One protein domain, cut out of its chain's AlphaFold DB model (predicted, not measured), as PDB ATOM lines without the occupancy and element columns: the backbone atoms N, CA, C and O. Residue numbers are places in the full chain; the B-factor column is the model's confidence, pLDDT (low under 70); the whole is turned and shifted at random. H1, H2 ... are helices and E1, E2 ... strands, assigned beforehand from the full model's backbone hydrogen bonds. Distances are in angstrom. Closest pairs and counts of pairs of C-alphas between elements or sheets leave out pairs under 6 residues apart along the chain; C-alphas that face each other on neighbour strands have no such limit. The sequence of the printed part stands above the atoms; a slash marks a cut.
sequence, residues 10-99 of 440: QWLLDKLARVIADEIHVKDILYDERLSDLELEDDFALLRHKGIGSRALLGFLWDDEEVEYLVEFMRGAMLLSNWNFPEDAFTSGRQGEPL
ATOM      1  N   GLN A  10     -52.251  26.600   7.025       90.19
ATOM      2  CA  GLN A  10     -52.237  28.051   7.201       90.19
ATOM      3  C   GLN A  10     -52.559  28.436   8.645       90.19
ATOM      4  O   GLN A  10     -51.828  29.219   9.230       90.19
ATOM      5  N   TRP A  11     -53.583  27.818   9.247       92.00
ATOM      6  CA  TRP A  11     -53.925  28.051  10.655       92.00
ATOM      7  C   TRP A  11     -52.741  27.739  11.576       92.00
ATOM      8  O   TRP A  11     -52.419  28.529  12.458       92.00
ATOM      9  N   LEU A  12     -52.047  26.622  11.334       90.69
ATOM     10  CA  LEU A  12     -50.873  26.254  12.123       90.69
ATOM     11  C   LEU A  12     -49.754  27.293  11.972       90.69
ATOM     12  O   LEU A  12     -49.171  27.709  12.969       90.69
ATOM     13  N   LEU A  13     -49.466  27.728  10.742       89.94
ATOM     14  CA  LEU A  13     -48.466  28.767  10.489       89.94
ATOM     15  C   LEU A  13     -48.830  30.085  11.178       89.94
ATOM     16  O   LEU A  13     -47.960  30.681  11.804       89.94
ATOM     17  N   ASP A  14     -50.098  30.495  11.126       90.38
ATOM     18  CA  ASP A  14     -50.578  31.719  11.770       90.38
ATOM     19  C   ASP A  14     -50.389  31.651  13.297       90.38
ATOM     20  O   ASP A  14     -49.892  32.598  13.906       90.38
ATOM     21  N   LYS A  15     -50.709  30.509  13.926       92.50
ATOM     22  CA  LYS A  15     -50.516  30.315  15.374       92.50
ATOM     23  C   LYS A  15     -49.030  30.283  15.756       92.50
ATOM     24  O   LYS A  15     -48.629  30.938  16.717       92.50
ATOM     25  N   LEU A  16     -48.179  29.592  14.991       92.19
ATOM     26  CA  LEU A  16     -46.731  29.560  15.250       92.19
ATOM     27  C   LEU A  16     -46.074  30.935  15.063       92.19
ATOM     28  O   LEU A  16     -45.200  31.310  15.850       92.19
ATOM     29  N   ALA A  17     -46.514  31.703  14.062       90.81
ATOM     30  CA  ALA A  17     -45.997  33.036  13.770       90.81
ATOM     31  C   ALA A  17     -46.282  34.047  14.889       90.81
ATOM     32  O   ALA A  17     -45.528  34.999  15.031       90.81
ATOM     33  N   ARG A  18     -47.307  33.842  15.727       91.75
ATOM     34  CA  ARG A  18     -47.556  34.714  16.891       91.75
ATOM     35  C   ARG A  18     -46.555  34.515  18.028       91.75
ATOM     36  O   ARG A  18     -46.297  35.453  18.774       91.75
ATOM     37  N   VAL A  19     -45.957  33.328  18.140       92.44
ATOM     38  CA  VAL A  19     -44.922  33.026  19.145       92.44
ATOM     39  C   VAL A  19     -43.532  33.334  18.596       92.44
ATOM     40  O   VAL A  19     -42.762  34.071  19.210       92.44
ATOM     41  N   ILE A  20     -43.220  32.834  17.397       88.94
ATOM     42  CA  ILE A  20     -41.950  33.089  16.697       88.94
ATOM     43  C   ILE A  20     -42.108  34.320  15.790       88.94
ATOM     44  O   ILE A  20     -41.779  34.307  14.606       88.94
ATOM     45  N   ALA A  21     -42.678  35.381  16.363       81.12
ATOM     46  CA  ALA A  21     -43.055  36.589  15.647       81.12
ATOM     47  C   ALA A  21     -41.835  37.381  15.175       81.12
ATOM     48  O   ALA A  21     -40.873  37.586  15.933       81.12
ATOM     49  N   ASP A  22     -41.918  37.862  13.933       78.06
ATOM     50  CA  ASP A  22     -41.046  38.917  13.434       78.06
ATOM     51  C   ASP A  22     -41.361  40.263  14.113       78.06
ATOM     52  O   ASP A  22     -42.368  40.431  14.802       78.06
ATOM     53  N   GLU A  23     -40.494  41.251  13.907       79.88
ATOM     54  CA  GLU A  23     -40.623  42.581  14.518       79.88
ATOM     55  C   GLU A  23     -41.912  43.329  14.138       79.88
ATOM     56  O   GLU A  23     -42.294  44.281  14.820       79.88
ATOM     57  N   ILE A  24     -42.574  42.946  13.042       76.69
ATOM     58  CA  ILE A  24     -43.827  43.573  12.613       76.69
ATOM     59  C   ILE A  24     -44.963  43.032  13.480       76.69
ATOM     60  O   ILE A  24     -45.644  43.815  14.139       76.69
ATOM     61  N   HIS A  25     -45.095  41.708  13.570       82.50
ATOM     62  CA  HIS A  25     -46.129  41.062  14.380       82.50
ATOM     63  C   HIS A  25     -45.938  41.328  15.883       82.50
ATOM     64  O   HIS A  25     -46.917  41.445  16.617       82.50
ATOM     65  N   VAL A  26     -44.694  41.496  16.352       87.69
ATOM     66  CA  VAL A  26     -44.404  41.875  17.749       87.69
ATOM     67  C   VAL A  26     -45.032  43.217  18.117       87.69
ATOM     68  O   VAL A  26     -45.543  43.358  19.225       87.69
ATOM     69  N   LYS A  27     -45.018  44.203  17.210       86.81
ATOM     70  CA  LYS A  27     -45.620  45.515  17.485       86.81
ATOM     71  C   LYS A  27     -47.128  45.414  17.630       86.81
ATOM     72  O   LYS A  27     -47.668  46.002  18.557       86.81
ATOM     73  N   ASP A  28     -47.778  44.658  16.753       87.94
ATOM     74  CA  ASP A  28     -49.229  44.475  16.811       87.94
ATOM     75  C   ASP A  28     -49.647  43.805  18.129       87.94
ATOM     76  O   ASP A  28     -50.621  44.225  18.745       87.94
ATOM     77  N   ILE A  29     -48.863  42.833  18.608       90.50
ATOM     78  CA  ILE A  29     -49.095  42.168  19.899       90.50
ATOM     79  C   ILE A  29     -48.864  43.122  21.078       90.50
ATOM     80  O   ILE A  29     -49.655  43.139  22.014       90.50
ATOM     81  N   LEU A  30     -47.800  43.931  21.037       89.19
ATOM     82  CA  LEU A  30     -47.456  44.863  22.118       89.19
ATOM     83  C   LEU A  30     -48.546  45.920  22.364       89.19
ATOM     84  O   LEU A  30     -48.669  46.420  23.479       89.19
ATOM     85  N   TYR A  31     -49.316  46.273  21.331       90.38
ATOM     86  CA  TYR A  31     -50.417  47.238  21.421       90.38
ATOM     87  C   TYR A  31     -51.803  46.586  21.560       90.38
ATOM     88  O   TYR A  31     -52.804  47.303  21.537       90.38
ATOM     89  N   ASP A  32     -51.891  45.260  21.699       92.19
ATOM     90  CA  ASP A  32     -53.152  44.581  22.001       92.19
ATOM     91  C   ASP A  32     -53.538  44.855  23.465       92.19
ATOM     92  O   ASP A  32     -52.853  44.413  24.388       92.19
ATOM     93  N   GLU A  33     -54.642  45.575  23.686       93.12
ATOM     94  CA  GLU A  33     -55.127  45.948  25.028       93.12
ATOM     95  C   GLU A  33     -55.330  44.721  25.936       93.12
ATOM     96  O   GLU A  33     -55.091  44.798  27.142       93.12
ATOM     97  N   ARG A  34     -55.648  43.553  25.353       93.75
ATOM     98  CA  ARG A  34     -55.808  42.292  26.094       93.75
ATOM     99  C   ARG A  34     -54.522  41.841  26.787       93.75
ATOM    100  O   ARG A  34     -54.610  41.152  27.799       93.75
ATOM    101  N   LEU A  35     -53.345  42.180  26.249       92.88
ATOM    102  CA  LEU A  35     -52.064  41.833  26.873       92.88
ATOM    103  C   LEU A  35     -51.944  42.504  28.248       92.88
ATOM    104  O   LEU A  35     -51.502  41.863  29.199       92.88
ATOM    105  N   SER A  36     -52.394  43.759  28.344       91.12
ATOM    106  CA  SER A  36     -52.390  44.534  29.585       91.12
ATOM    107  C   SER A  36     -53.519  44.148  30.527       91.12
ATOM    108  O   SER A  36     -53.296  43.962  31.721       91.12
ATOM    109  N   ASP A  37     -54.718  43.909  29.990       92.56
ATOM    110  CA  ASP A  37     -55.859  43.437  30.783       92.56
ATOM    111  C   ASP A  37     -55.584  42.090  31.478       92.56
ATOM    112  O   ASP A  37     -56.161  41.800  32.528       92.56
ATOM    113  N   LEU A  38     -54.717  41.257  30.892       91.81
ATOM    114  CA  LEU A  38     -54.293  39.962  31.434       91.81
ATOM    115  C   LEU A  38     -52.986  40.027  32.243       91.81
ATOM    116  O   LEU A  38     -52.515  38.985  32.709       91.81
ATOM    117  N   GLU A  39     -52.401  41.217  32.412       92.00
ATOM    118  CA  GLU A  39     -51.122  41.435  33.099       92.00
ATOM    119  C   GLU A  39     -50.000  40.540  32.528       92.00
ATOM    120  O   GLU A  39     -49.313  39.834  33.268       92.00
ATOM    121  N   LEU A  40     -49.869  40.456  31.198       92.50
ATOM    122  CA  LEU A  40     -48.922  39.576  30.489       92.50
ATOM    123  C   LEU A  40     -47.742  40.327  29.850       92.50
ATOM    124  O   LEU A  40     -46.962  39.730  29.107       92.50
ATOM    125  N   GLU A  41     -47.579  41.624  30.110       92.44
ATOM    126  CA  GLU A  41     -46.519  42.435  29.501       92.44
ATOM    127  C   GLU A  41     -45.116  41.967  29.904       92.44
ATOM    128  O   GLU A  41     -44.238  41.858  29.045       92.44
ATOM    129  N   ASP A  42     -44.915  41.647  31.184       90.56
ATOM    130  CA  ASP A  42     -43.636  41.149  31.700       90.56
ATOM    131  C   ASP A  42     -43.319  39.753  31.143       90.56
ATOM    132  O   ASP A  42     -42.193  39.496  30.709       90.56
ATOM    133  N   ASP A  43     -44.322  38.872  31.060       92.19
ATOM    134  CA  ASP A  43     -44.210  37.557  30.426       92.19
ATOM    135  C   ASP A  43     -43.803  37.700  28.950       92.19
ATOM    136  O   ASP A  43     -42.920  36.990  28.460       92.19
ATOM    137  N   PHE A  44     -44.429  38.633  28.224       93.44
ATOM    138  CA  PHE A  44     -44.113  38.888  26.822       93.44
ATOM    139  C   PHE A  44     -42.700  39.455  26.659       93.44
ATOM    140  O   PHE A  44     -41.952  38.998  25.793       93.44
ATOM    141  N   ALA A  45     -42.290  40.392  27.515       91.75
ATOM    142  CA  ALA A  45     -40.925  40.910  27.531       91.75
ATOM    143  C   ALA A  45     -39.905  39.792  27.802       91.75
ATOM    144  O   ALA A  45     -38.900  39.686  27.093       91.75
ATOM    145  N   LEU A  46     -40.182  38.908  28.764       92.00
ATOM    146  CA  LEU A  46     -39.335  37.759  29.074       92.00
ATOM    147  C   LEU A  46     -39.207  36.807  27.872       92.00
ATOM    148  O   LEU A  46     -38.090  36.403  27.529       92.00
ATOM    149  N   LEU A  47     -40.310  36.528  27.169       93.94
ATOM    150  CA  LEU A  47     -40.301  35.718  25.950       93.94
ATOM    151  C   LEU A  47     -39.431  36.362  24.870       93.94
ATOM    152  O   LEU A  47     -38.651  35.678  24.210       93.94
ATOM    153  N   ARG A  48     -39.526  37.679  24.685       91.81
ATOM    154  CA  ARG A  48     -38.755  38.382  23.652       91.81
ATOM    155  C   ARG A  48     -37.271  38.507  23.982       91.81
ATOM    156  O   ARG A  48     -36.457  38.439  23.065       91.81
ATOM    157  N   HIS A  49     -36.914  38.676  25.252       89.62
ATOM    158  CA  HIS A  49     -35.524  38.885  25.663       89.62
ATOM    159  C   HIS A  49     -34.768  37.584  25.934       89.62
ATOM    160  O   HIS A  49     -33.604  37.467  25.550       89.62
ATOM    161  N   LYS A  50     -35.419  36.612  26.578       92.00
ATOM    162  CA  LYS A  50     -34.802  35.346  26.996       92.00
ATOM    163  C   LYS A  50     -35.374  34.118  26.288       92.00
ATOM    164  O   LYS A  50     -34.920  33.008  26.536       92.00
ATOM    165  N   GLY A  51     -36.382  34.280  25.431       94.62
ATOM    166  CA  GLY A  51     -37.076  33.142  24.833       94.62
ATOM    167  C   GLY A  51     -37.944  32.368  25.826       94.62
ATOM    168  O   GLY A  51     -38.362  31.270  25.484       94.62
ATOM    169  N   ILE A  52     -38.210  32.884  27.032       95.19
ATOM    170  CA  ILE A  52     -38.955  32.161  28.075       95.19
ATOM    171  C   ILE A  52     -40.391  32.682  28.142       95.19
ATOM    172  O   ILE A  52     -40.602  33.856  28.422       95.19
ATOM    173  N   GLY A  53     -41.372  31.816  27.897       94.06
ATOM    174  CA  GLY A  53     -42.796  32.150  27.947       94.06
ATOM    175  C   GLY A  53     -43.563  31.308  28.962       94.06
ATOM    176  O   GLY A  53     -43.277  30.121  29.135       94.06
ATOM    177  N   SER A  54     -44.557  31.913  29.608       94.25
ATOM    178  CA  SER A  54     -45.519  31.210  30.461       94.25
ATOM    179  C   SER A  54     -46.601  30.510  29.638       94.25
ATOM    180  O   SER A  54     -46.877  30.863  28.484       94.25
ATOM    181  N   ARG A  55     -47.259  29.518  30.242       94.25
ATOM    182  CA  ARG A  55     -48.423  28.857  29.641       94.25
ATOM    183  C   ARG A  55     -49.573  29.839  29.359       94.25
ATOM    184  O   ARG A  55     -50.235  29.692  28.328       94.25
ATOM    185  N   ALA A  56     -49.793  30.833  30.213       94.12
ATOM    186  CA  ALA A  56     -50.803  31.871  30.054       94.12
ATOM    187  C   ALA A  56     -50.491  32.765  28.853       94.12
ATOM    188  O   ALA A  56     -51.370  33.002  28.025       94.12
ATOM    189  N   LEU A  57     -49.228  33.178  28.694       95.25
ATOM    190  CA  LEU A  57     -48.802  33.937  27.524       95.25
ATOM    191  C   LEU A  57     -49.012  33.143  26.230       95.25
ATOM    192  O   LEU A  57     -49.519  33.693  25.256       95.25
ATOM    193  N   LEU A  58     -48.663  31.853  26.207       96.19
ATOM    194  CA  LEU A  58     -48.915  31.007  25.033       96.19
ATOM    195  C   LEU A  58     -50.415  30.870  24.733       96.19
ATOM    196  O   LEU A  58     -50.802  30.910  23.568       96.19
ATOM    197  N   GLY A  59     -51.257  30.776  25.768       95.75
ATOM    198  CA  GLY A  59     -52.715  30.817  25.626       95.75
ATOM    199  C   GLY A  59     -53.179  32.103  24.948       95.75
ATOM    200  O   GLY A  59     -53.817  32.055  23.900       95.75
ATOM    201  N   PHE A  60     -52.737  33.256  25.451       95.81
ATOM    202  CA  PHE A  60     -53.016  34.557  24.840       95.81
ATOM    203  C   PHE A  60     -52.543  34.646  23.376       95.81
ATOM    204  O   PHE A  60     -53.304  35.054  22.493       95.81
ATOM    205  N   LEU A  61     -51.306  34.227  23.085       95.56
ATOM    206  CA  LEU A  61     -50.731  34.268  21.735       95.56
ATOM    207  C   LEU A  61     -51.450  33.340  20.748       95.56
ATOM    208  O   LEU A  61     -51.388  33.576  19.543       95.56
ATOM    209  N   TRP A  62     -52.154  32.320  21.230       95.44
ATOM    210  CA  TRP A  62     -52.934  31.402  20.401       95.44
ATOM    211  C   TRP A  62     -54.446  31.590  20.524       95.44
ATOM    212  O   TRP A  62     -55.195  30.789  19.968       95.44
ATOM    213  N   ASP A  63     -54.901  32.665  21.171       93.94
ATOM    214  CA  ASP A  63     -56.318  32.941  21.453       93.94
ATOM    215  C   ASP A  63     -57.028  31.784  22.188       93.94
ATOM    216  O   ASP A  63     -58.198  31.503  21.936       93.94
ATOM    217  N   ASP A  64     -56.300  31.080  23.056       94.12
ATOM    218  CA  ASP A  64     -56.715  29.874  23.785       94.12
ATOM    219  C   ASP A  64     -57.190  28.700  22.904       94.12
ATOM    220  O   ASP A  64     -57.787  27.733  23.386       94.12
ATOM    221  N   GLU A  65     -56.872  28.721  21.608       93.81
ATOM    222  CA  GLU A  65     -57.183  27.628  20.688       93.81
ATOM    223  C   GLU A  65     -56.137  26.511  20.766       93.81
ATOM    224  O   GLU A  65     -54.961  26.735  20.484       93.81
ATOM    225  N   GLU A  66     -56.578  25.283  21.068       92.31
ATOM    226  CA  GLU A  66     -55.778  24.050  20.929       92.31
ATOM    227  C   GLU A  66     -54.385  24.130  21.591       92.31
ATOM    228  O   GLU A  66     -53.409  23.550  21.113       92.31
ATOM    229  N   VAL A  67     -54.274  24.856  22.707       93.81
ATOM    230  CA  VAL A  67     -52.978  25.231  23.290       93.81
ATOM    231  C   VAL A  67     -52.121  24.021  23.664       93.81
ATOM    232  O   VAL A  67     -50.933  23.995  23.357       93.81
ATOM    233  N   GLU A  68     -52.713  22.991  24.270       91.81
ATOM    234  CA  GLU A  68     -51.981  21.768  24.626       91.81
ATOM    235  C   GLU A  68     -51.481  21.032  23.380       91.81
ATOM    236  O   GLU A  68     -50.354  20.542  23.344       91.81
ATOM    237  N   TYR A  69     -52.291  21.007  22.319       89.62
ATOM    238  CA  TYR A  69     -51.881  20.435  21.043       89.62
ATOM    239  C   TYR A  69     -50.708  21.219  20.433       89.62
ATOM    240  O   TYR A  69     -49.751  20.611  19.958       89.62
ATOM    241  N   LEU A  70     -50.754  22.555  20.465       94.00
ATOM    242  CA  LEU A  70     -49.697  23.419  19.933       94.00
ATOM    243  C   LEU A  70     -48.401  23.329  20.754       94.00
ATOM    244  O   LEU A  70     -47.323  23.264  20.160       94.00
ATOM    245  N   VAL A  71     -48.490  23.243  22.089       93.12
ATOM    246  CA  VAL A  71     -47.344  22.943  22.966       93.12
ATOM    247  C   VAL A  71     -46.706  21.622  22.544       93.12
ATOM    248  O   VAL A  71     -45.518  21.593  22.222       93.12
ATOM    249  N   GLU A  72     -47.481  20.538  22.484       87.31
ATOM    250  CA  GLU A  72     -46.955  19.217  22.126       87.31
ATOM    251  C   GLU A  72     -46.396  19.181  20.700       87.31
ATOM    252  O   GLU A  72     -45.341  18.590  20.459       87.31
ATOM    253  N   PHE A  73     -47.034  19.877  19.757       89.56
ATOM    254  CA  PHE A  73     -46.532  20.022  18.394       89.56
ATOM    255  C   PHE A  73     -45.170  20.730  18.365       89.56
ATOM    256  O   PHE A  73     -44.219  20.223  17.764       89.56
ATOM    257  N   MET A  74     -45.043  21.885  19.027       92.38
ATOM    258  CA  MET A  74     -43.787  22.639  19.055       92.38
ATOM    259  C   MET A  74     -42.678  21.883  19.789       92.38
ATOM    260  O   MET A  74     -41.525  21.941  19.351       92.38
ATOM    261  N   ARG A  75     -43.011  21.135  20.850       89.19
ATOM    262  CA  ARG A  75     -42.076  20.230  21.539       89.19
ATOM    263  C   ARG A  75     -41.614  19.104  20.624       89.19
ATOM    264  O   ARG A  75     -40.413  18.882  20.492       89.19
ATOM    265  N   GLY A  76     -42.543  18.456  19.921       81.69
ATOM    266  CA  GLY A  76     -42.235  17.417  18.936       81.69
ATOM    267  C   GLY A  76     -41.345  17.918  17.793       81.69
ATOM    268  O   GLY A  76     -40.466  17.194  17.329       81.69
ATOM    269  N   ALA A  77     -41.509  19.179  17.383       85.81
ATOM    270  CA  ALA A  77     -40.670  19.842  16.381       85.81
ATOM    271  C   ALA A  77     -39.360  20.448  16.943       85.81
ATOM    272  O   ALA A  77     -38.580  21.041  16.184       85.81
ATOM    273  N   MET A  78     -39.120  20.317  18.256       88.38
ATOM    274  CA  MET A  78     -38.000  20.904  19.008       88.38
ATOM    275  C   MET A  78     -37.913  22.440  18.927       88.38
ATOM    276  O   MET A  78     -36.847  23.021  19.121       88.38
ATOM    277  N   LEU A  79     -39.029  23.111  18.641       91.12
ATOM    278  CA  LEU A  79     -39.134  24.575  18.640       91.12
ATOM    279  C   LEU A  79     -39.387  25.142  20.041       91.12
ATOM    280  O   LEU A  79     -39.189  26.334  20.265       91.12
ATOM    281  N   LEU A  80     -39.828  24.284  20.960       94.31
ATOM    282  CA  LEU A  80     -40.177  24.621  22.331       94.31
ATOM    283  C   LEU A  80     -39.724  23.497  23.275       94.31
ATOM    284  O   LEU A  80     -39.771  22.324  22.905       94.31
ATOM    285  N   SER A  81     -39.288  23.835  24.484       93.88
ATOM    286  CA  SER A  81     -38.989  22.878  25.560       93.88
ATOM    287  C   SER A  81     -39.503  23.376  26.904       93.88
ATOM    288  O   SER A  81     -39.771  24.562  27.067       93.88
ATOM    289  N   ASN A  82     -39.643  22.472  27.876       93.81
ATOM    290  CA  ASN A  82     -39.986  22.864  29.242       93.81
ATOM    291  C   ASN A  82     -38.816  23.627  29.870       93.81
ATOM    292  O   ASN A  82     -37.669  23.180  29.792       93.81
ATOM    293  N   TRP A  83     -39.121  24.740  30.527       94.69
ATOM    294  CA  TRP A  83     -38.185  25.521  31.322       94.69
ATOM    295  C   TRP A  83     -38.438  25.235  32.802       94.69
ATOM    296  O   TRP A  83     -39.264  25.872  33.449       94.69
ATOM    297  N   ASN A  84     -37.747  24.233  33.345       91.69
ATOM    298  CA  ASN A  84     -37.954  23.778  34.725       91.69
ATOM    299  C   ASN A  84     -37.102  24.577  35.728       91.69
ATOM    300  O   ASN A  84     -36.510  24.000  36.639       91.69
ATOM    301  N   PHE A  85     -37.009  25.893  35.543       91.62
ATOM    302  CA  PHE A  85     -36.232  26.782  36.400       91.62
ATOM    303  C   PHE A  85     -37.098  27.953  36.867       91.62
ATOM    304  O   PHE A  85     -37.966  28.405  36.118       91.62
ATOM    305  N   PRO A  86     -36.893  28.442  38.100       87.19
ATOM    306  CA  PRO A  86     -37.624  29.597  38.596       87.19
ATOM    307  C   PRO A  86     -37.230  30.860  37.822       87.19
ATOM    308  O   PRO A  86     -36.061  31.053  37.497       87.19
ATOM    309  N   GLU A  87     -38.200  31.739  37.583       87.25
ATOM    310  CA  GLU A  87     -37.981  33.074  37.022       87.25
ATOM    311  C   GLU A  87     -38.709  34.107  37.884       87.25
ATOM    312  O   GLU A  87     -39.915  34.003  38.123       87.25
ATOM    313  N   ASP A  88     -37.976  35.125  38.328       75.94
ATOM    314  CA  ASP A  88     -38.484  36.153  39.246       75.94
ATOM    315  C   ASP A  88     -39.425  37.166  38.568       75.94
ATOM    316  O   ASP A  88     -40.068  37.963  39.246       75.94
ATOM    317  N   ALA A  89     -39.500  37.150  37.233       69.06
ATOM    318  CA  ALA A  89     -40.275  38.103  36.440       69.06
ATOM    319  C   ALA A  89     -41.800  37.905  36.541       69.06
ATOM    320  O   ALA A  89     -42.553  38.783  36.136       69.06
ATOM    321  N   PHE A  90     -42.271  36.775  37.077       68.88
ATOM    322  CA  PHE A  90     -43.700  36.476  37.140       68.88
ATOM    323  C   PHE A  90     -44.354  37.047  38.403       68.88
ATOM    324  O   PHE A  90     -43.850  36.900  39.521       68.88
ATOM    325  N   THR A  91     -45.523  37.671  38.234       60.56
ATOM    326  CA  THR A  91     -46.313  38.221  39.341       60.56
ATOM    327  C   THR A  91     -46.673  37.133  40.364       60.56
ATOM    328  O   THR A  91     -46.882  35.964  40.037       60.56
ATOM    329  N   SER A  92     -46.768  37.521  41.643       58.03
ATOM    330  CA  SER A  92     -46.953  36.600  42.785       58.03
ATOM    331  C   SER A  92     -48.148  35.630  42.687       58.03
ATOM    332  O   SER A  92     -48.171  34.631  43.402       58.03
ATOM    333  N   GLY A  93     -49.120  35.888  41.802       61.72
ATOM    334  CA  GLY A  93     -50.284  35.028  41.564       61.72
ATOM    335  C   GLY A  93     -50.079  33.892  40.551       61.72
ATOM    336  O   GLY A  93     -50.915  32.994  40.509       61.72
ATOM    337  N   ARG A  94     -48.992  33.903  39.762       71.88
ATOM    338  CA  ARG A  94     -48.689  32.889  38.724       71.88
ATOM    339  C   ARG A  94     -47.457  32.034  39.036       71.88
ATOM    340  O   ARG A  94     -46.968  31.291  38.188       71.88
ATOM    341  N   GLN A  95     -46.952  32.104  40.268       71.00
ATOM    342  CA  GLN A  95     -45.853  31.240  40.695       71.00
ATOM    343  C   GLN A  95     -46.266  29.762  40.619       71.00
ATOM    344  O   GLN A  95     -47.242  29.346  41.239       71.00
ATOM    345  N   GLY A  96     -45.501  28.970  39.864       77.06
ATOM    346  CA  GLY A  96     -45.746  27.537  39.666       77.06
ATOM    347  C   GLY A  96     -46.451  27.179  38.356       77.06
ATOM    348  O   GLY A  96     -46.690  25.999  38.106       77.06
ATOM    349  N   GLU A  97     -46.765  28.162  37.515       88.69
ATOM    350  CA  GLU A  97     -47.197  27.901  36.145       88.69
ATOM    351  C   GLU A  97     -46.071  27.244  35.314       88.69
ATOM    352  O   GLU A  97     -44.900  27.592  35.497       88.69
ATOM    353  N   PRO A  98     -46.385  26.309  34.389       92.50
ATOM    354  CA  PRO A  98     -45.397  25.780  33.459       92.50
ATOM    355  C   PRO A  98     -44.769  26.884  32.605       92.50
ATOM    356  O   PRO A  98     -45.467  27.697  31.992       92.50
ATOM    357  N   LEU A  99     -43.441  26.860  32.532       94.94
ATOM    358  CA  LEU A  99     -42.648  27.752  31.699       94.94
ATOM    359  C   LEU A  99     -42.039  26.984  30.535       94.94
ATOM    360  O   LEU A  99     -41.748  25.787  30.630       94.94
TER     361      LEU A  99
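What this domain is: This is residues 10 to 99 of the 440 residues of a protein of Hondaea fermentalgiana (UniProt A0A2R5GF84). The short helices H1, H2, H3, H4 and H6 are gathered loosely round a middle made of the helix H5 and the short strand E1, with H2 and H3 on one side, H6 on the opposite side, H1 at one end and H4 next to E1. After H6 a long tail, residues 77 to 99, with no named element, runs along the body to the end away from H1 and folds back there. The printed part has 90 residues, with six named helices and one named strand in the order H1, H2, H3, H4, E1, H5, H6; its class is mostly helix. It is compact, with a radius of gyration of the C-alphas of 12.5 A, and spans 37 by 29 by 22 A.

Where its parts are: H1 takes residues 10 to 19 and is 14.9 A long, beginning at C-alpha 10 at (-52.237, 28.051, 7.201). H2 is residues 23 to 30, 10.5 A long, and H3 is residues 33 to 37, 6.3 A. H4, residues 41 to 50, is 13.9 A long. E1, residues 52 to 54, is 7.0 A long and is followed directly by H5, residues 55 to 61, 9.9 A. H6, residues 67 to 76, is 14.0 A long and ends at C-alpha 76 at (-42.235, 17.417, 18.936).

How they stand to each other: H1 and H5 touch at a steep tilt of 60 degrees, opposite ways, with the C-alphas of Arg 18 and Leu 61 closest at 5.8 A. H1 and H2 are close but not clearly touching, about perpendicular at 76 degrees; their closest C-alphas, of Arg 18 and His 25, are 7.0 A apart. H2 and H4 are also close but not clearly touching, at a shallow tilt of 26 degrees, opposite ways, with Leu 30 and Glu 41 closest at 7.8 A between C-alphas. H3 is close to H5 but not clearly touching it, with the C-alphas of Leu 35 and Phe 60 closest at 7.6 A. H4 comes nearest to E1 at the C-alphas of Leu 47 and Gly 53, 4.8 A apart. E1 pairs with no named strand, and it and H5 meet only through their link. H5 and H6 are close but not clearly touching, about perpendicular at 80 degrees; the C-alphas of Gly 59 and Val 67 are closest, at 6.1 A. H2 and H6 are apart. Every O i to N i+4 pair is within hydrogen-bond range in H3, H4, H5 and H6, against 5 of 6 in H1 and 3 of 4 in H2.

The domain as a whole: The two C-alphas farthest apart are those of Gln 10 and Ser 92, at 37.0 A. The printed part has no cut, and the six links between named elements are tight. The mean pLDDT of the printed part is 88.8, and residues 89 to 93 are under 70.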